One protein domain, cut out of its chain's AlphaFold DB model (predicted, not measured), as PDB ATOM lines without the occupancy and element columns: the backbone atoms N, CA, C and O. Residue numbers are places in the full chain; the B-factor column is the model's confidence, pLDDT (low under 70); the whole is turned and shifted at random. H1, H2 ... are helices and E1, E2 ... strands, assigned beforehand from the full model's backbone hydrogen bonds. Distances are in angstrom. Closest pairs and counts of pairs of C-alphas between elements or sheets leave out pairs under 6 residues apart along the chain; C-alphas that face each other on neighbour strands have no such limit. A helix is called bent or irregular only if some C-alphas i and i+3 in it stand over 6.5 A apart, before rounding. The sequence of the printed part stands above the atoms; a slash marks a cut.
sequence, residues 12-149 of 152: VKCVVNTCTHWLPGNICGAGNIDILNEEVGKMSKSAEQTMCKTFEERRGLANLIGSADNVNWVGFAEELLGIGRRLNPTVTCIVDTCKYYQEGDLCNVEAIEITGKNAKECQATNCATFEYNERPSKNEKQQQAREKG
ATOM      1  N   VAL A  12      -5.106 -16.426 -30.434       94.00
ATOM      2  CA  VAL A  12      -4.048 -16.456 -31.456       94.00
ATOM      3  C   VAL A  12      -4.620 -16.828 -32.817       94.00
ATOM      4  O   VAL A  12      -5.000 -17.976 -33.060       94.00
ATOM      5  N   LYS A  13      -4.566 -15.872 -33.743       94.75
ATOM      6  CA  LYS A  13      -4.833 -16.078 -35.164       94.75
ATOM      7  C   LYS A  13      -3.518 -16.323 -35.904       94.75
ATOM      8  O   LYS A  13      -2.635 -15.470 -35.940       94.75
ATOM      9  N   CYS A  14      -3.383 -17.490 -36.520       92.19
ATOM     10  CA  CYS A  14      -2.187 -17.898 -37.249       92.19
ATOM     11  C   CYS A  14      -2.475 -17.953 -38.753       92.19
ATOM     12  O   CYS A  14      -3.158 -18.852 -39.236       92.19
ATOM     13  N   VAL A  15      -1.927 -17.008 -39.511       96.00
ATOM     14  CA  VAL A  15      -2.013 -16.927 -40.977       96.00
ATOM     15  C   VAL A  15      -0.655 -17.300 -41.585       96.00
ATOM     16  O   VAL A  15      -0.017 -16.534 -42.310       96.00
ATOM     17  N   VAL A  16      -0.190 -18.504 -41.245       95.25
ATOM     18  CA  VAL A  16       1.101 -19.065 -41.671       95.25
ATOM     19  C   VAL A  16       0.875 -20.494 -42.159       95.25
ATOM     20  O   VAL A  16       1.110 -21.463 -41.447       95.25
ATOM     21  N   ASN A  17       0.374 -20.641 -43.386       89.94
ATOM     22  CA  ASN A  17      -0.050 -21.930 -43.953       89.94
ATOM     23  C   ASN A  17       1.075 -22.977 -44.074       89.94
ATOM     24  O   ASN A  17       0.796 -24.165 -44.237       89.94
ATOM     25  N   THR A  18       2.333 -22.545 -44.015       92.56
ATOM     26  CA  THR A  18       3.516 -23.411 -44.006       92.56
ATOM     27  C   THR A  18       3.956 -23.828 -42.608       92.56
ATOM     28  O   THR A  18       4.882 -24.618 -42.508       92.56
ATOM     29  N   CYS A  19       3.323 -23.354 -41.535       92.50
ATOM     30  CA  CYS A  19       3.678 -23.740 -40.172       92.50
ATOM     31  C   CYS A  19       3.102 -25.122 -39.818       92.50
ATOM     32  O   CYS A  19       1.951 -25.430 -40.145       92.50
ATOM     33  N   THR A  20       3.858 -25.958 -39.106       89.50
ATOM     34  CA  THR A  20       3.363 -27.240 -38.572       89.50
ATOM     35  C   THR A  20       2.165 -27.035 -37.643       89.50
ATOM     36  O   THR A  20       1.203 -27.796 -37.740       89.50
ATOM     37  N   HIS A  21       2.171 -25.960 -36.849       89.75
ATOM     38  CA  HIS A  21       1.122 -25.589 -35.892       89.75
ATOM     39  C   HIS A  21      -0.109 -24.915 -36.514       89.75
ATOM     40  O   HIS A  21      -1.061 -24.612 -35.798       89.75
ATOM     41  N   TRP A  22      -0.108 -24.636 -37.819       90.31
ATOM     42  CA  TRP A  22      -1.265 -24.037 -38.483       90.31
ATOM     43  C   TRP A  22      -2.382 -25.062 -38.689       90.31
ATOM     44  O   TRP A  22      -2.157 -26.132 -39.268       90.31
ATOM     45  N   LEU A  23      -3.596 -24.710 -38.277       87.19
ATOM     46  CA  LEU A  23      -4.802 -25.518 -38.444       87.19
ATOM     47  C   LEU A  23      -5.831 -24.789 -39.327       87.19
ATOM     48  O   LEU A  23      -5.795 -23.553 -39.436       87.19
ATOM     49  N   PRO A  24      -6.752 -25.527 -39.979       85.81
ATOM     50  CA  PRO A  24      -7.830 -24.929 -40.760       85.81
ATOM     51  C   PRO A  24      -8.583 -23.848 -39.973       85.81
ATOM     52  O   PRO A  24      -8.825 -23.980 -38.779       85.81
ATOM     53  N   GLY A  25      -8.948 -22.754 -40.646       87.44
ATOM     54  CA  GLY A  25      -9.564 -21.597 -39.985       87.44
ATOM     55  C   GLY A  25      -8.570 -20.597 -39.381       87.44
ATOM     56  O   GLY A  25      -9.000 -19.688 -38.680       87.44
ATOM     57  N   ASN A  26      -7.270 -20.712 -39.693       90.50
ATOM     58  CA  ASN A  26      -6.196 -19.860 -39.156       90.50
ATOM     59  C   ASN A  26      -6.040 -19.974 -37.635       90.50
ATOM     60  O   ASN A  26      -5.709 -19.002 -36.956       90.50
ATOM     61  N   ILE A  27      -6.274 -21.174 -37.111       89.00
ATOM     62  CA  ILE A  27      -6.118 -21.481 -35.692       89.00
ATOM     63  C   ILE A  27      -4.666 -21.907 -35.445       89.00
ATOM     64  O   ILE A  27      -4.061 -22.615 -36.257       89.00
ATOM     65  N   CYS A  28      -4.091 -21.460 -34.330       90.12
ATOM     66  CA  CYS A  28      -2.777 -21.909 -33.882       90.12
ATOM     67  C   CYS A  28      -2.912 -23.103 -32.928       90.12
ATOM     68  O   CYS A  28      -3.490 -22.976 -31.852       90.12
ATOM     69  N   GLY A  29      -2.351 -24.251 -33.307       88.00
ATOM     70  CA  GLY A  29      -2.309 -25.470 -32.492       88.00
ATOM     71  C   GLY A  29      -1.088 -25.597 -31.579       88.00
ATOM     72  O   GLY A  29      -0.855 -26.672 -31.029       88.00
ATOM     73  N   ALA A  30      -0.268 -24.551 -31.448       89.69
ATOM     74  CA  ALA A  30       0.867 -24.561 -30.527       89.69
ATOM     75  C   ALA A  30       0.387 -24.508 -29.062       89.69
ATOM     76  O   ALA A  30      -0.684 -23.980 -28.771       89.69
ATOM     77  N   GLY A  31       1.171 -25.047 -28.122       87.12
ATOM     78  CA  GLY A  31       0.888 -24.889 -26.686       87.12
ATOM     79  C   GLY A  31       1.250 -23.495 -26.154       87.12
ATOM     80  O   GLY A  31       0.610 -22.979 -25.241       87.12
ATOM     81  N   ASN A  32       2.259 -22.879 -26.759       92.25
ATOM     82  CA  ASN A  32       2.760 -21.539 -26.482       92.25
ATOM     83  C   ASN A  32       3.314 -20.962 -27.792       92.25
ATOM     84  O   ASN A  32       3.736 -21.737 -28.649       92.25
ATOM     85  N   ILE A  33       3.316 -19.640 -27.945       95.00
ATOM     86  CA  ILE A  33       4.053 -18.953 -29.008       95.00
ATOM     87  C   ILE A  33       5.010 -17.910 -28.424       95.00
ATOM     88  O   ILE A  33       4.665 -17.199 -27.481       95.00
ATOM     89  N   ASP A  34       6.181 -17.781 -29.043       97.12
ATOM     90  CA  ASP A  34       7.217 -16.819 -28.676       97.12
ATOM     91  C   ASP A  34       7.378 -15.755 -29.768       97.12
ATOM     92  O   ASP A  34       7.765 -16.060 -30.902       97.12
ATOM     93  N   ILE A  35       7.126 -14.494 -29.415       97.88
ATOM     94  CA  ILE A  35       7.293 -13.337 -30.298       97.88
ATOM     95  C   ILE A  35       8.583 -12.607 -29.944       97.88
ATOM     96  O   ILE A  35       8.727 -12.079 -28.837       97.88
ATOM     97  N   LEU A  36       9.507 -12.570 -30.901       97.88
ATOM     98  CA  LEU A  36      10.836 -11.981 -30.770       97.88
ATOM     99  C   LEU A  36      11.047 -10.824 -31.746       97.88
ATOM    100  O   LEU A  36      10.299 -10.655 -32.708       97.88
ATOM    101  N   ASN A  37      12.120 -10.066 -31.514       98.12
ATOM    102  CA  ASN A  37      12.713  -9.246 -32.561       98.12
ATOM    103  C   ASN A  37      13.356 -10.172 -33.609       98.12
ATOM    104  O   ASN A  37      13.957 -11.182 -33.241       98.12
ATOM    105  N   GLU A  38      13.237  -9.828 -34.889       96.94
ATOM    106  CA  GLU A  38      13.810 -10.593 -36.006       96.94
ATOM    107  C   GLU A  38      15.344 -10.650 -35.922       96.94
ATOM    108  O   GLU A  38      15.962 -11.705 -36.077       96.94
ATOM    109  N   GLU A  39      15.968  -9.509 -35.629       94.94
ATOM    110  CA  GLU A  39      17.417  -9.365 -35.578       94.94
ATOM    111  C   GLU A  39      17.941  -9.359 -34.134       94.94
ATOM    112  O   GLU A  39      17.506  -8.588 -33.274       94.94
ATOM    113  N   VAL A  40      18.953 -10.187 -33.856       90.75
ATOM    114  CA  VAL A  40      19.583 -10.240 -32.531       90.75
ATOM    115  C   VAL A  40      20.254  -8.905 -32.208       90.75
ATOM    116  O   VAL A  40      21.122  -8.429 -32.934       90.75
ATOM    117  N   GLY A  41      19.878  -8.320 -31.069       90.25
ATOM    118  CA  GLY A  41      20.436  -7.052 -30.600       90.25
ATOM    119  C   GLY A  41      19.821  -5.808 -31.242       90.25
ATOM    120  O   GLY A  41      20.231  -4.705 -30.883       90.25
ATOM    121  N   LYS A  42      18.827  -5.966 -32.124       95.31
ATOM    122  CA  LYS A  42      18.045  -4.861 -32.681       95.31
ATOM    123  C   LYS A  42      16.583  -4.981 -32.270       95.31
ATOM    124  O   LYS A  42      15.949  -6.002 -32.495       95.31
ATOM    125  N   MET A  43      16.056  -3.929 -31.662       97.12
ATOM    126  CA  MET A  43      14.671  -3.851 -31.223       97.12
ATOM    127  C   MET A  43      13.754  -3.482 -32.391       97.12
ATOM    128  O   MET A  43      14.060  -2.567 -33.165       97.12
ATOM    129  N   SER A  44      12.619  -4.167 -32.502       97.75
ATOM    130  CA  SER A  44      11.640  -3.950 -33.566       97.75
ATOM    131  C   SER A  44      10.994  -2.570 -33.462       97.75
ATOM    132  O   SER A  44      10.580  -2.133 -32.388       97.75
ATOM    133  N   LYS A  45      10.846  -1.890 -34.596       97.38
ATOM    134  CA  LYS A  45      10.084  -0.634 -34.738       97.38
ATOM    135  C   LYS A  45       8.880  -0.773 -35.663       97.38
ATOM    136  O   LYS A  45       8.084   0.151 -35.787       97.38
ATOM    137  N   SER A  46       8.755  -1.923 -36.311       98.06
ATOM    138  CA  SER A  46       7.701  -2.265 -37.262       98.06
ATOM    139  C   SER A  46       7.378  -3.754 -37.145       98.06
ATOM    140  O   SER A  46       8.177  -4.516 -36.594       98.06
ATOM    141  N   ALA A  47       6.208  -4.161 -37.635       97.88
ATOM    142  CA  ALA A  47       5.758  -5.549 -37.554       97.88
ATOM    143  C   ALA A  47       6.685  -6.493 -38.336       97.88
ATOM    144  O   ALA A  47       6.913  -7.620 -37.910       97.88
ATOM    145  N   GLU A  48       7.265  -6.010 -39.432       97.56
ATOM    146  CA  GLU A  48       8.203  -6.728 -40.297       97.56
ATOM    147  C   GLU A  48       9.518  -7.071 -39.600       97.56
ATOM    148  O   GLU A  48      10.226  -7.952 -40.053       97.56
ATOM    149  N   GLN A  49       9.841  -6.379 -38.505       98.00
ATOM    150  CA  GLN A  49      11.041  -6.627 -37.705       98.00
ATOM    151  C   GLN A  49      10.758  -7.541 -36.513       98.00
ATOM    152  O   GLN A  49      11.566  -7.614 -35.585       98.00
ATOM    153  N   THR A  50       9.585  -8.167 -36.468       98.31
ATOM    154  CA  THR A  50       9.209  -9.137 -35.436       98.31
ATOM    155  C   THR A  50       9.191 -10.528 -36.038       98.31
ATOM    156  O   THR A  50       9.021 -10.667 -37.238       98.31
ATOM    157  N   MET A  51       9.309 -11.560 -35.207       97.94
ATOM    158  CA  MET A  51       9.191 -12.941 -35.659       97.94
ATOM    159  C   MET A  51       8.502 -13.834 -34.633       97.94
ATOM    160  O   MET A  51       8.627 -13.627 -33.426       97.94
ATOM    161  N   CYS A  52       7.801 -14.863 -35.110       98.00
ATOM    162  CA  CYS A  52       7.299 -15.955 -34.285       98.00
ATOM    163  C   CYS A  52       8.345 -17.072 -34.244       98.00
ATOM    164  O   CYS A  52       8.457 -17.869 -35.176       98.00
ATOM    165  N   LYS A  53       9.113 -17.154 -33.155       97.31
ATOM    166  CA  LYS A  53      10.169 -18.166 -32.985       97.31
ATOM    167  C   LYS A  53       9.611 -19.590 -32.968       97.31
ATOM    168  O   LYS A  53      10.295 -20.515 -33.383       97.31
ATOM    169  N   THR A  54       8.372 -19.762 -32.518       94.81
ATOM    170  CA  THR A  54       7.686 -21.062 -32.480       94.81
ATOM    171  C   THR A  54       7.274 -21.568 -33.866       94.81
ATOM    172  O   THR A  54       6.715 -22.655 -33.990       94.81
ATOM    173  N   PHE A  55       7.509 -20.797 -34.929       95.69
ATOM    174  CA  PHE A  55       7.334 -21.284 -36.287       95.69
ATOM    175  C   PHE A  55       8.246 -22.488 -36.564       95.69
ATOM    176  O   PHE A  55       9.460 -22.408 -36.403       95.69
ATOM    177  N   GLU A  56       7.649 -23.554 -37.088       92.56
ATOM    178  CA  GLU A  56       8.349 -24.716 -37.629       92.56
ATOM    179  C   GLU A  56       7.772 -25.007 -39.019       92.56
ATOM    180  O   GLU A  56       6.550 -25.076 -39.190       92.56
ATOM    181  N   GLU A  57       8.625 -25.151 -40.035       92.12
ATOM    182  CA  GLU A  57       8.162 -25.345 -41.411       92.12
ATOM    183  C   GLU A  57       7.609 -26.766 -41.615       92.12
ATOM    184  O   GLU A  57       8.252 -27.778 -41.337       92.12
ATOM    185  N   ARG A  58       6.418 -26.860 -42.205       85.06
ATOM    186  CA  ARG A  58       5.766 -28.101 -42.625       85.06
ATOM    187  C   ARG A  58       6.458 -28.673 -43.871       85.06
ATOM    188  O   ARG A  58       5.928 -28.614 -44.981       85.06
ATOM    189  N   ARG A  59       7.645 -29.260 -43.696       76.94
ATOM    190  CA  ARG A  59       8.387 -29.975 -44.752       76.94
ATOM    191  C   ARG A  59       8.021 -31.463 -44.802       76.94
ATOM    192  O   ARG A  59       8.752 -32.299 -44.289       76.94
ATOM    193  N   GLY A  60       6.919 -31.803 -45.475       64.19
ATOM    194  CA  GLY A  60       6.566 -33.193 -45.821       64.19
ATOM    195  C   GLY A  60       6.420 -34.172 -44.638       64.19
ATOM    196  O   GLY A  60       6.590 -33.826 -43.474       64.19
ATOM    197  N   LEU A  61       6.080 -35.433 -44.930       54.50
ATOM    198  CA  LEU A  61       5.824 -36.469 -43.911       54.50
ATOM    199  C   LEU A  61       7.096 -37.028 -43.239       54.50
ATOM    200  O   LEU A  61       6.989 -37.863 -42.347       54.50
ATOM    201  N   ALA A  62       8.293 -36.578 -43.634       52.62
ATOM    202  CA  ALA A  62       9.558 -37.061 -43.072       52.62
ATOM    203  C   ALA A  62       9.805 -36.574 -41.627       52.62
ATOM    204  O   ALA A  62      10.462 -37.271 -40.858       52.62
ATOM    205  N   ASN A  63       9.222 -35.436 -41.228       47.19
ATOM    206  CA  ASN A  63       9.400 -34.861 -39.887       47.19
ATOM    207  C   ASN A  63       8.345 -35.327 -38.864       47.19
ATOM    208  O   ASN A  63       8.482 -35.046 -37.677       47.19
ATOM    209  N   LEU A  64       7.324 -36.089 -39.281       51.38
ATOM    210  CA  LEU A  64       6.280 -36.587 -38.369       51.38
ATOM    211  C   LEU A  64       6.795 -37.667 -37.391       51.38
ATOM    212  O   LEU A  64       6.097 -38.021 -36.448       51.38
ATOM    213  N   ILE A  65       8.006 -38.193 -37.611       54.19
ATOM    214  CA  ILE A  65       8.629 -39.237 -36.778       54.19
ATOM    215  C   ILE A  65       9.618 -38.638 -35.752       54.19
ATOM    216  O   ILE A  65       9.946 -39.302 -34.773       54.19
ATOM    217  N   GLY A  66      10.087 -37.396 -35.944       46.75
ATOM    218  CA  GLY A  66      11.292 -36.887 -35.266       46.75
ATOM    219  C   GLY A  66      11.142 -35.676 -34.339       46.75
ATOM    220  O   GLY A  66      12.097 -35.368 -33.635       46.75
ATOM    221  N   SER A  67       9.997 -34.989 -34.303       48.38
ATOM    222  CA  SER A  67       9.851 -33.736 -33.536       48.38
ATOM    223  C   SER A  67       8.678 -33.823 -32.560       48.38
ATOM    224  O   SER A  67       7.597 -33.294 -32.804       48.38
ATOM    225  N   ALA A  68       8.900 -34.542 -31.458       52.94
ATOM    226  CA  ALA A  68       7.939 -34.744 -30.370       52.94
ATOM    227  C   ALA A  68       8.139 -33.777 -29.187       52.94
ATOM    228  O   ALA A  68       7.568 -33.989 -28.121       52.94
ATOM    229  N   ASP A  69       8.893 -32.695 -29.373       47.22
ATOM    230  CA  ASP A  69       9.152 -31.738 -28.307       47.22
ATOM    231  C   ASP A  69       8.306 -30.483 -28.570       47.22
ATOM    232  O   ASP A  69       8.669 -29.627 -29.371       47.22
ATOM    233  N   ASN A  70       7.147 -30.407 -27.899       53.09
ATOM    234  CA  ASN A  70       6.199 -29.275 -27.831       53.09
ATOM    235  C   ASN A  70       4.967 -29.281 -28.770       53.09
ATOM    236  O   ASN A  70       4.204 -28.312 -28.793       53.09
ATOM    237  N   VAL A  71       4.693 -30.376 -29.489       55.09
ATOM    238  CA  VAL A  71       3.409 -30.554 -30.198       55.09
ATOM    239  C   VAL A  71       2.455 -31.377 -29.330       55.09
ATOM    240  O   VAL A  71       2.747 -32.521 -28.986       55.09
ATOM    241  N   ASN A  72       1.284 -30.829 -28.985       50.97
ATOM    242  CA  ASN A  72       0.225 -31.592 -28.318       50.97
ATOM    243  C   ASN A  72      -0.427 -32.568 -29.317       50.97
ATOM    244  O   ASN A  72      -1.464 -32.275 -29.913       50.97
ATOM    245  N   TRP A  73       0.197 -33.734 -29.509       54.31
ATOM    246  CA  TRP A  73      -0.249 -34.780 -30.438       54.31
ATOM    247  C   TRP A  73      -1.670 -35.283 -30.150       54.31
ATOM    248  O   TRP A  73      -2.420 -35.603 -31.072       54.31
ATOM    249  N   VAL A  74      -2.069 -35.297 -28.872       52.56
ATOM    250  CA  VAL A  74      -3.430 -35.665 -28.459       52.56
ATOM    251  C   VAL A  74      -4.443 -34.688 -29.058       52.56
ATOM    252  O   VAL A  74      -5.431 -35.130 -29.626       52.56
ATOM    253  N   GLY A  75      -4.147 -33.385 -29.055       52.41
ATOM    254  CA  GLY A  75      -5.023 -32.374 -29.656       52.41
ATOM    255  C   GLY A  75      -5.201 -32.530 -31.172       52.41
ATOM    256  O   GLY A  75      -6.308 -32.363 -31.671       52.41
ATOM    257  N   PHE A  76      -4.147 -32.917 -31.902       58.19
ATOM    258  CA  PHE A  76      -4.226 -33.155 -33.351       58.19
ATOM    259  C   PHE A  76      -5.037 -34.412 -33.698       58.19
ATOM    260  O   PHE A  76      -5.867 -34.384 -34.608       58.19
ATOM    261  N   ALA A  77      -4.832 -35.506 -32.957       57.16
ATOM    262  CA  ALA A  77      -5.629 -36.721 -33.121       57.16
ATOM    263  C   ALA A  77      -7.110 -36.468 -32.787       57.16
ATOM    264  O   ALA A  77      -7.990 -36.961 -33.482       57.16
ATOM    265  N   GLU A  78      -7.393 -35.664 -31.766       55.72
ATOM    266  CA  GLU A  78      -8.752 -35.301 -31.364       55.72
ATOM    267  C   GLU A  78      -9.454 -34.373 -32.361       55.72
ATOM    268  O   GLU A  78     -10.647 -34.542 -32.601       55.72
ATOM    269  N   GLU A  79      -8.742 -33.443 -33.001       47.94
ATOM    270  CA  GLU A  79      -9.321 -32.590 -34.046       47.94
ATOM    271  C   GLU A  79      -9.661 -33.387 -35.316       47.94
ATOM    272  O   GLU A  79     -10.735 -33.208 -35.893       47.94
ATOM    273  N   LEU A  80      -8.826 -34.371 -35.675       52.81
ATOM    274  CA  LEU A  80      -9.146 -35.390 -36.685       52.81
ATOM    275  C   LEU A  80     -10.384 -36.226 -36.316       52.81
ATOM    276  O   LEU A  80     -11.106 -36.687 -37.199       52.81
ATOM    277  N   LEU A  81     -10.637 -36.407 -35.018       57.66
ATOM    278  CA  LEU A  81     -11.784 -37.137 -34.474       57.66
ATOM    279  C   LEU A  81     -12.993 -36.231 -34.157       57.66
ATOM    280  O   LEU A  81     -13.997 -36.723 -33.643       57.66
ATOM    281  N   GLY A  82     -12.936 -34.927 -34.462       50.50
ATOM    282  CA  GLY A  82     -14.038 -33.986 -34.223       50.50
ATOM    283  C   GLY A  82     -14.308 -33.671 -32.744       50.50
ATOM    284  O   GLY A  82     -15.388 -33.185 -32.401       50.50
ATOM    285  N   ILE A  83     -13.349 -33.931 -31.853       52.81
ATOM    286  CA  ILE A  83     -13.458 -33.653 -30.418       52.81
ATOM    287  C   ILE A  83     -12.959 -32.218 -30.181       52.81
ATOM    288  O   ILE A  83     -11.811 -31.985 -29.817       52.81
ATOM    289  N   GLY A  84     -13.807 -31.230 -30.485       52.94
ATOM    290  CA  GLY A  84     -13.463 -29.802 -30.509       52.94
ATOM    291  C   GLY A  84     -12.929 -29.241 -29.184       52.94
ATOM    292  O   GLY A  84     -13.691 -28.744 -28.352       52.94
ATOM    293  N   ARG A  85     -11.605 -29.256 -29.002       56.31
ATOM    294  CA  ARG A  85     -10.926 -28.524 -27.928       56.31
ATOM    295  C   ARG A  85     -10.687 -27.078 -28.355       56.31
ATOM    296  O   ARG A  85     -10.229 -26.814 -29.461       56.31
ATOM    297  N   ARG A  86     -10.963 -26.125 -27.457       60.78
ATOM    298  CA  ARG A  86     -10.524 -24.735 -27.644       60.78
ATOM    299  C   ARG A  86      -9.010 -24.676 -27.471       60.78
ATOM    300  O   ARG A  86      -8.512 -24.897 -26.367       60.78
ATOM    301  N   LEU A  87      -8.301 -24.388 -28.554       77.38
ATOM    302  CA  LEU A  87      -6.867 -24.138 -28.533       77.38
ATOM    303  C   LEU A  87      -6.636 -22.734 -27.972       77.38
ATOM    304  O   LEU A  87      -7.121 -21.754 -28.526       77.38
ATOM    305  N   ASN A  88      -5.954 -22.660 -26.830       79.75
ATOM    306  CA  ASN A  88      -5.603 -21.405 -26.164       79.75
ATOM    307  C   ASN A  88      -4.087 -21.400 -25.911       79.75
ATOM    308  O   ASN A  88      -3.667 -21.666 -24.783       79.75
ATOM    309  N   PRO A  89      -3.264 -21.214 -26.959       89.31
ATOM    310  CA  PRO A  89      -1.829 -21.014 -26.787       89.31
ATOM    311  C   PRO A  89      -1.558 -19.847 -25.838       89.31
ATOM    312  O   PRO A  89      -2.171 -18.787 -25.950       89.31
ATOM    313  N   THR A  90      -0.593 -20.021 -24.941       92.06
ATOM    314  CA  THR A  90      -0.029 -18.879 -24.214       92.06
ATOM    315  C   THR A  90       0.878 -18.065 -25.139       92.06
ATOM    316  O   THR A  90       1.366 -18.576 -26.148       92.06
ATOM    317  N   VAL A  91       1.123 -16.795 -24.806       95.38
ATOM    318  CA  VAL A  91       1.949 -15.896 -25.626       95.38
ATOM    319  C   VAL A  91       3.061 -15.294 -24.783       95.38
ATOM    320  O   VAL A  91       2.787 -14.529 -23.859       95.38
ATOM    321  N   THR A  92       4.302 -15.595 -25.153       96.19
ATOM    322  CA  THR A  92       5.502 -14.913 -24.666       96.19
ATOM    323  C   THR A  92       5.840 -13.784 -25.640       96.19
ATOM    324  O   THR A  92       6.055 -14.020 -26.829       96.19
ATOM    325  N   CYS A  93       5.886 -12.542 -25.170       95.19
ATOM    326  CA  CYS A  93       6.196 -11.366 -25.980       95.19
ATOM    327  C   CYS A  93       7.452 -10.680 -25.446       95.19
ATOM    328  O   CYS A  93       7.393  -9.943 -24.471       95.19
ATOM    329  N   ILE A  94       8.584 -10.913 -26.111       96.44
ATOM    330  CA  ILE A  94       9.893 -10.351 -25.727       96.44
ATOM    331  C   ILE A  94      10.155  -9.003 -26.422       96.44
ATOM    332  O   ILE A  94      11.079  -8.271 -26.070       96.44
ATOM    333  N   VAL A  95       9.333  -8.644 -27.411       97.56
ATOM    334  CA  VAL A  95       9.420  -7.371 -28.139       97.56
ATOM    335  C   VAL A  95       8.962  -6.222 -27.234       97.56
ATOM    336  O   VAL A  95       7.809  -5.795 -27.270       97.56
ATOM    337  N   ASP A  96       9.875  -5.716 -26.408       97.00
ATOM    338  CA  ASP A  96       9.598  -4.702 -25.382       97.00
ATOM    339  C   ASP A  96       9.325  -3.289 -25.929       97.00
ATOM    340  O   ASP A  96       8.913  -2.390 -25.192       97.00
ATOM    341  N   THR A  97       9.517  -3.095 -27.233       97.81
ATOM    342  CA  THR A  97       9.090  -1.913 -27.987       97.81
ATOM    343  C   THR A  97       7.633  -1.988 -28.434       97.81
ATOM    344  O   THR A  97       7.108  -1.001 -28.941       97.81
ATOM    345  N   CYS A  98       6.953  -3.123 -28.260       98.00
ATOM    346  CA  CYS A  98       5.534  -3.256 -28.567       98.00
ATOM    347  C   CYS A  98       4.687  -2.522 -27.519       98.00
ATOM    348  O   CYS A  98       4.894  -2.679 -26.315       98.00
ATOM    349  N   LYS A  99       3.664  -1.770 -27.938       97.38
ATOM    350  CA  LYS A  99       2.765  -1.065 -27.006       97.38
ATOM    351  C   LYS A  99       1.963  -1.999 -26.093       97.38
ATOM    352  O   LYS A  99       1.463  -1.560 -25.061       97.38
ATOM    353  N   TYR A 100       1.813  -3.263 -26.491       96.19
ATOM    354  CA  TYR A 100       1.109  -4.297 -25.731       96.19
ATOM    355  C   TYR A 100       2.028  -5.071 -24.778       96.19
ATOM    356  O   TYR A 100       1.538  -5.917 -24.029       96.19
ATOM    357  N   TYR A 101       3.339  -4.805 -24.798       95.75
ATOM    358  CA  TYR A 101       4.288  -5.432 -23.887       95.75
ATOM    359  C   TYR A 101       3.947  -5.108 -22.428       95.75
ATOM    360  O   TYR A 101       3.660  -3.962 -22.067       95.75
ATOM    361  N   GLN A 102       4.022  -6.126 -21.580       93.38
ATOM    362  CA  GLN A 102       3.956  -6.017 -20.132       93.38
ATOM    363  C   GLN A 102       5.137  -6.738 -19.488       93.38
ATOM    364  O   GLN A 102       5.711  -7.668 -20.051       93.38
ATOM    365  N   GLU A 103       5.481  -6.295 -18.278       91.38
ATOM    366  CA  GLU A 103       6.542  -6.896 -17.473       91.38
ATOM    367  C   GLU A 103       6.335  -8.411 -17.311       91.38
ATOM    368  O   GLU A 103       5.216  -8.871 -17.087       91.38
ATOM    369  N   GLY A 104       7.426  -9.173 -17.429       92.81
ATOM    370  CA  GLY A 104       7.385 -10.639 -17.441       92.81
ATOM    371  C   GLY A 104       7.131 -11.249 -18.822       92.81
ATOM    372  O   GLY A 104       6.657 -12.378 -18.893       92.81
ATOM    373  N   ASP A 105       7.425 -10.508 -19.896       95.44
ATOM    374  CA  ASP A 105       7.273 -10.932 -21.295       95.44
ATOM    375  C   ASP A 105       5.835 -11.327 -21.651       95.44
ATOM    376  O   ASP A 105       5.572 -12.261 -22.412       95.44
ATOM    377  N   LEU A 106       4.879 -10.589 -21.084       94.12
ATOM    378  CA  LEU A 106       3.453 -10.791 -21.298       94.12
ATOM    379  C   LEU A 106       2.943  -9.888 -22.426       94.12
ATOM    380  O   LEU A 106       3.354  -8.735 -22.565       94.12
ATOM    381  N   CYS A 107       1.996 -10.399 -23.213       92.25
ATOM    382  CA  CYS A 107       1.324  -9.632 -24.262       92.25
ATOM    383  C   CYS A 107      -0.096  -9.257 -23.825       92.25
ATOM    384  O   CYS A 107      -0.992 -10.101 -23.820       92.25
ATOM    385  N   ASN A 108      -0.326  -7.996 -23.461       93.38
ATOM    386  CA  ASN A 108      -1.632  -7.526 -23.003       93.38
ATOM    387  C   ASN A 108      -2.492  -7.006 -24.151       93.38
ATOM    388  O   ASN A 108      -2.668  -5.799 -24.337       93.38
ATOM    389  N   VAL A 109      -3.032  -7.953 -24.905       94.06
ATOM    390  CA  VAL A 109      -3.961  -7.731 -26.010       94.06
ATOM    391  C   VAL A 109      -5.078  -8.775 -25.946       94.06
ATOM    392  O   VAL A 109      -4.929  -9.811 -25.306       94.06
ATOM    393  N   GLU A 110      -6.225  -8.497 -26.566       93.19
ATOM    394  CA  GLU A 110      -7.329  -9.466 -26.631       93.19
ATOM    395  C   GLU A 110      -7.068 -10.567 -27.665       93.19
ATOM    396  O   GLU A 110      -7.406 -11.725 -27.432       93.19
ATOM    397  N   ALA A 111      -6.429 -10.217 -28.783       94.19
ATOM    398  CA  ALA A 111      -6.073 -11.139 -29.848       94.19
ATOM    399  C   ALA A 111      -4.739 -10.744 -30.492       94.19
ATOM    400  O   ALA A 111      -4.434  -9.558 -30.621       94.19
ATOM    401  N   ILE A 112      -3.968 -11.738 -30.920       96.00
ATOM    402  CA  ILE A 112      -2.702 -11.583 -31.634       96.00
ATOM    403  C   ILE A 112      -2.769 -12.314 -32.979       96.00
ATOM    404  O   ILE A 112      -3.256 -13.441 -33.074       96.00
ATOM    405  N   GLU A 113      -2.281 -11.665 -34.029       97.56
ATOM    406  CA  GLU A 113      -2.240 -12.200 -35.384       97.56
ATOM    407  C   GLU A 113      -0.795 -12.388 -35.837       97.56
ATOM    408  O   GLU A 113      -0.010 -11.438 -35.889       97.56
ATOM    409  N   ILE A 114      -0.458 -13.625 -36.195       97.75
ATOM    410  CA  ILE A 114       0.831 -13.994 -36.775       97.75
ATOM    411  C   ILE A 114       0.640 -14.229 -38.265       97.75
ATOM    412  O   ILE A 114      -0.244 -14.978 -38.680       97.75
ATOM    413  N   THR A 115       1.484 -13.609 -39.078       97.94
ATOM    414  CA  THR A 115       1.460 -13.715 -40.541       97.94
ATOM    415  C   THR A 115       2.799 -14.227 -41.052       97.94
ATOM    416  O   THR A 115       3.789 -14.197 -40.332       97.94
ATOM    417  N   GLY A 116       2.835 -14.759 -42.271       95.12
ATOM    418  CA  GLY A 116       4.047 -15.371 -42.826       95.12
ATOM    419  C   GLY A 116       3.724 -16.231 -44.037       95.12
ATOM    420  O   GLY A 116       3.924 -17.444 -44.038       95.12
ATOM    421  N   LYS A 117       3.108 -15.627 -45.059       85.88
ATOM    422  CA  LYS A 117       2.624 -16.365 -46.230       85.88
ATOM    423  C   LYS A 117       3.795 -17.072 -46.917       85.88
ATOM    424  O   LYS A 117       4.681 -16.413 -47.451       85.88
ATOM    425  N   ASN A 118       3.754 -18.403 -46.963       88.38
ATOM    426  CA  ASN A 118       4.835 -19.238 -47.496       88.38
ATOM    427  C   ASN A 118       6.186 -19.090 -46.763       88.38
ATOM    428  O   ASN A 118       7.234 -19.290 -47.381       88.38
ATOM    429  N   ALA A 119       6.172 -18.738 -45.472       94.62
ATOM    430  CA  ALA A 119       7.375 -18.680 -44.647       94.62
ATOM    431  C   ALA A 119       8.124 -20.022 -44.669       94.62
ATOM    432  O   ALA A 119       7.500 -21.086 -44.628       94.62
ATOM    433  N   LYS A 120       9.457 -19.961 -44.734       94.88
ATOM    434  CA  LYS A 120      10.363 -21.126 -44.678       94.88
ATOM    435  C   LYS A 120      11.256 -21.132 -43.437       94.88
ATOM    436  O   LYS A 120      11.973 -22.091 -43.182       94.88
ATOM    437  N   GLU A 121      11.216 -20.043 -42.688       95.38
ATOM    438  CA  GLU A 121      11.956 -19.815 -41.456       95.38
ATOM    439  C   GLU A 121      11.187 -18.796 -40.611       95.38
ATOM    440  O   GLU A 121      10.303 -18.100 -41.123       95.38
ATOM    441  N   CYS A 122      11.496 -18.722 -39.317       96.38
ATOM    442  CA  CYS A 122      10.749 -17.885 -38.382       96.38
ATOM    443  C   CYS A 122      10.863 -16.386 -38.696       96.38
ATOM    444  O   CYS A 122       9.880 -15.671 -38.537       96.38
ATOM    445  N   GLN A 123      11.991 -15.923 -39.232       96.69
ATOM    446  CA  GLN A 123      12.221 -14.536 -39.658       96.69
ATOM    447  C   GLN A 123      11.274 -14.098 -40.784       96.69
ATOM    448  O   GLN A 123      10.988 -12.921 -40.938       96.69
ATOM    449  N   ALA A 124      10.735 -15.048 -41.555       97.31
ATOM    450  CA  ALA A 124       9.722 -14.773 -42.573       97.31
ATOM    451  C   ALA A 124       8.290 -14.732 -42.002       97.31
ATOM    452  O   ALA A 124       7.315 -14.739 -42.762       97.31
ATOM    453  N   THR A 125       8.147 -14.740 -40.676       98.19
ATOM    454  CA  THR A 125       6.877 -14.551 -39.974       98.19
ATOM    455  C   THR A 125       6.893 -13.229 -39.232       98.19
ATOM    456  O   THR A 125       7.939 -12.825 -38.761       98.19
ATOM    457  N   ASN A 126       5.731 -12.601 -39.079       98.38
ATOM    458  CA  ASN A 126       5.576 -11.302 -38.437       98.38
ATOM    459  C   ASN A 126       4.402 -11.338 -37.459       98.38
ATOM    460  O   ASN A 126       3.351 -11.917 -37.759       98.38
ATOM    461  N   CYS A 127       4.529 -10.652 -36.327       98.12
ATOM    462  CA  CYS A 127       3.402 -10.295 -35.474       98.12
ATOM    463  C   CYS A 127       2.674  -9.092 -36.090       98.12
ATOM    464  O   CYS A 127       3.061  -7.946 -35.882       98.12
ATOM    465  N   ALA A 128       1.603  -9.336 -36.848       98.19
ATOM    466  CA  ALA A 128       0.822  -8.280 -37.498       98.19
ATOM    467  C   ALA A 128       0.083  -7.376 -36.496       98.19
ATOM    468  O   ALA A 128      -0.290  -6.254 -36.825       98.19
ATOM    469  N   THR A 129      -0.112  -7.850 -35.264       98.00
ATOM    470  CA  THR A 129      -0.655  -7.055 -34.153       98.00
ATOM    471  C   THR A 129       0.374  -6.100 -33.548       98.00
ATOM    472  O   THR A 129       0.000  -5.251 -32.744       98.00
ATOM    473  N   PHE A 130       1.661  -6.223 -33.890       98.38
ATOM    474  CA  PHE A 130       2.687  -5.329 -33.373       98.38
ATOM    475  C   PHE A 130       2.339  -3.867 -33.665       98.38
ATOM    476  O   PHE A 130       2.027  -3.486 -34.791       98.38
ATOM    477  N   GLU A 131       2.475  -3.033 -32.640       98.19
ATOM    478  CA  GLU A 131       2.445  -1.589 -32.785       98.19
ATOM    479  C   GLU A 131       3.527  -0.997 -31.896       98.19
ATOM    480  O   GLU A 131       3.636  -1.349 -30.718       98.19
ATOM    481  N   TYR A 132       4.339  -0.118 -32.476       98.12
ATOM    482  CA  TYR A 132       5.451   0.495 -31.771       98.12
ATOM    483  C   TYR A 132       4.951   1.376 -30.622       98.12
ATOM    484  O   TYR A 132       4.017   2.164 -30.766       98.12
ATOM    485  N   ASN A 133       5.603   1.257 -29.473       96.75
ATOM    486  CA  ASN A 133       5.422   2.156 -28.353       96.75
ATOM    487  C   ASN A 133       6.209   3.440 -28.628       96.75
ATOM    488  O   ASN A 133       7.434   3.414 -28.662       96.75
ATOM    489  N   GLU A 134       5.520   4.576 -28.762       94.38
ATOM    490  CA  GLU A 134       6.126   5.893 -29.036       94.38
ATOM    491  C   GLU A 134       7.238   6.292 -28.046       94.38
ATOM    492  O   GLU A 134       8.010   7.220 -28.296       94.38
ATOM    493  N   ARG A 135       7.321   5.612 -26.897       94.31
ATOM    494  CA  ARG A 135       8.394   5.764 -25.919       94.31
ATOM    495  C   ARG A 135       9.384   4.602 -26.040       94.31
ATOM    496  O   ARG A 135       9.003   3.473 -25.732       94.31
ATOM    497  N   PRO A 136      10.668   4.879 -26.340       94.75
ATOM    498  CA  PRO A 136      11.687   3.842 -26.422       94.75
ATOM    499  C   PRO A 136      11.813   3.035 -25.130       94.75
ATOM    500  O   PRO A 136      11.882   3.608 -24.028       94.75
ATOM    501  N   SER A 137      11.903   1.713 -25.278       95.19
ATOM    502  CA  SER A 137      12.148   0.783 -24.176       95.19
ATOM    503  C   SER A 137      13.557   0.960 -23.594       95.19
ATOM    504  O   SER A 137      14.407   1.676 -24.137       95.19
ATOM    505  N   LYS A 138      13.837   0.324 -22.448       94.38
ATOM    506  CA  LYS A 138      15.198   0.329 -21.881       94.38
ATOM    507  C   LYS A 138      16.184  -0.357 -22.830       94.38
ATOM    508  O   LYS A 138      17.280   0.169 -23.026       94.38
ATOM    509  N   ASN A 139      15.776  -1.471 -23.440       94.69
ATOM    510  CA  ASN A 139      16.608  -2.214 -24.379       94.69
ATOM    511  C   ASN A 139      16.847  -1.414 -25.665       94.69
ATOM    512  O   ASN A 139      17.978  -1.366 -26.144       94.69
ATOM    513  N   GLU A 140      15.840  -0.688 -26.164       96.19
ATOM    514  CA  GLU A 140      16.010   0.185 -27.330       96.19
ATOM    515  C   GLU A 140      16.982   1.338 -27.039       96.19
ATOM    516  O   GLU A 140      17.876   1.617 -27.835       96.19
ATOM    517  N   LYS A 141      16.874   1.990 -25.874       95.62
ATOM    518  CA  LYS A 141      17.830   3.041 -25.474       95.62
ATOM    519  C   LYS A 141      19.253   2.501 -25.364       95.62
ATOM    520  O   LYS A 141      20.194   3.168 -25.786       95.62
ATOM    521  N   GLN A 142      19.413   1.295 -24.818       94.69
ATOM    522  CA  GLN A 142      20.719   0.655 -24.708       94.69
ATOM    523  C   GLN A 142      21.299   0.315 -26.087       94.69
ATOM    524  O   GLN A 142      22.488   0.534 -26.308       94.69
ATOM    525  N   GLN A 143      20.476  -0.171 -27.019       94.12
ATOM    526  CA  GLN A 143      20.880  -0.364 -28.410       94.12
ATOM    527  C   GLN A 143      21.350   0.957 -29.035       94.12
ATOM    528  O   GLN A 143      22.457   1.015 -29.560       94.12
ATOM    529  N   GLN A 144      20.559   2.028 -28.924       93.81
ATOM    530  CA  GLN A 144      20.901   3.335 -29.496       93.81
ATOM    531  C   GLN A 144      22.221   3.894 -28.936       93.81
ATOM    532  O   GLN A 144      23.002   4.476 -29.685       93.81
ATOM    533  N   ALA A 145      22.491   3.715 -27.639       93.56
ATOM    534  CA  ALA A 145      23.760   4.120 -27.025       93.56
ATOM    535  C   ALA A 145      24.952   3.321 -27.589       93.56
ATOM    536  O   ALA A 145      25.974   3.900 -27.959       93.56
ATOM    537  N   ARG A 146      24.795   1.995 -27.738       90.31
ATOM    538  CA  ARG A 146      25.816   1.121 -28.349       90.31
ATOM    539  C   ARG A 146      26.112   1.516 -29.797       90.31
ATOM    540  O   ARG A 146      27.275   1.573 -30.180       90.31
ATOM    541  N   GLU A 147      25.080   1.818 -30.584       89.62
ATOM    542  CA  GLU A 147      25.214   2.247 -31.985       89.62
ATOM    543  C   GLU A 147      25.922   3.604 -32.126       89.62
ATOM    544  O   GLU A 147      26.628   3.833 -33.106       89.62
ATOM    545  N   LYS A 148      25.783   4.493 -31.135       88.94
ATOM    546  CA  LYS A 148      26.473   5.793 -31.093       88.94
ATOM    547  C   LYS A 148      27.920   5.711 -30.603       88.94
ATOM    548  O   LYS A 148      28.604   6.730 -30.582       88.94
ATOM    549  N   GLY A 149      28.397   4.524 -30.215       78.56
ATOM    550  CA  GLY A 149      29.729   4.353 -29.635       78.56
ATOM    551  C   GLY A 149      29.877   5.002 -28.255       78.56
ATOM    552  O   GLY A 149      30.994   5.276 -27.822       78.56
TER     553      GLY A 149
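This is residues 12 to 149 of the 152 residues of the protein "DUF1540 domain-containing protein" of Thermoanaerobacterales bacterium (UniProt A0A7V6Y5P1). There is little regular structure: an elongated body mostly of loops has the small sheet E3, E2, E4 in its middle, the pair E1, E5 beside it, and H1 and H2 at one end, H3 at the other. Only 45 of 138 printed residues are in three named helices and five named strands, along the chain E1 E2 E3 H1 H2 E4 E5 H3, class mixed. The whole is compact, radius of gyration of the C-alphas 16.3 A, spanning 56 by 30 by 24 A.

E2, residues 32 to 37, is parallel to E4, residues 90 to 93, at 11 degrees (N 35 to O 92, 2.8 A). E2 forms an antiparallel hairpin with E3, residues 50 to 52, at 155 degrees; N 51 and O 36 are 2.8 A apart. E1, residues 12 to 15, is parallel to E5, residues 111 to 115, at 21 degrees; N 13 and O 112 are 2.8 A apart. H1, residues 61 to 65, H2, residues 73 to 80, and H3, residues 138 to 147, are not on the three-stranded sheet.

E1 begins at C-alpha 12, (-4.048, -16.456, -31.456); H3 ends at C-alpha 147, (25.214, 2.247, -31.985). E2 is 16.9 A long, H3 14.4 A, E5 13.3 A and H2 10.9 A. Every O i to N i+4 pair is within hydrogen-bond range in H2 and H3; H1 has 0 of 1, and 0 of 2 O i to N i+3 pairs. H1 is only just irregular: C-alphas 62 and 65 are 6.7 A apart.

The C-alphas of Leu 81 and Gly 149, the two farthest apart, are separated by 58.9 A. The printed part has no cut. The links E1 to E2, E2 to E3, E4 to E5 and E5 to H3 are long. Residues 60 to 86 have pLDDT under 70.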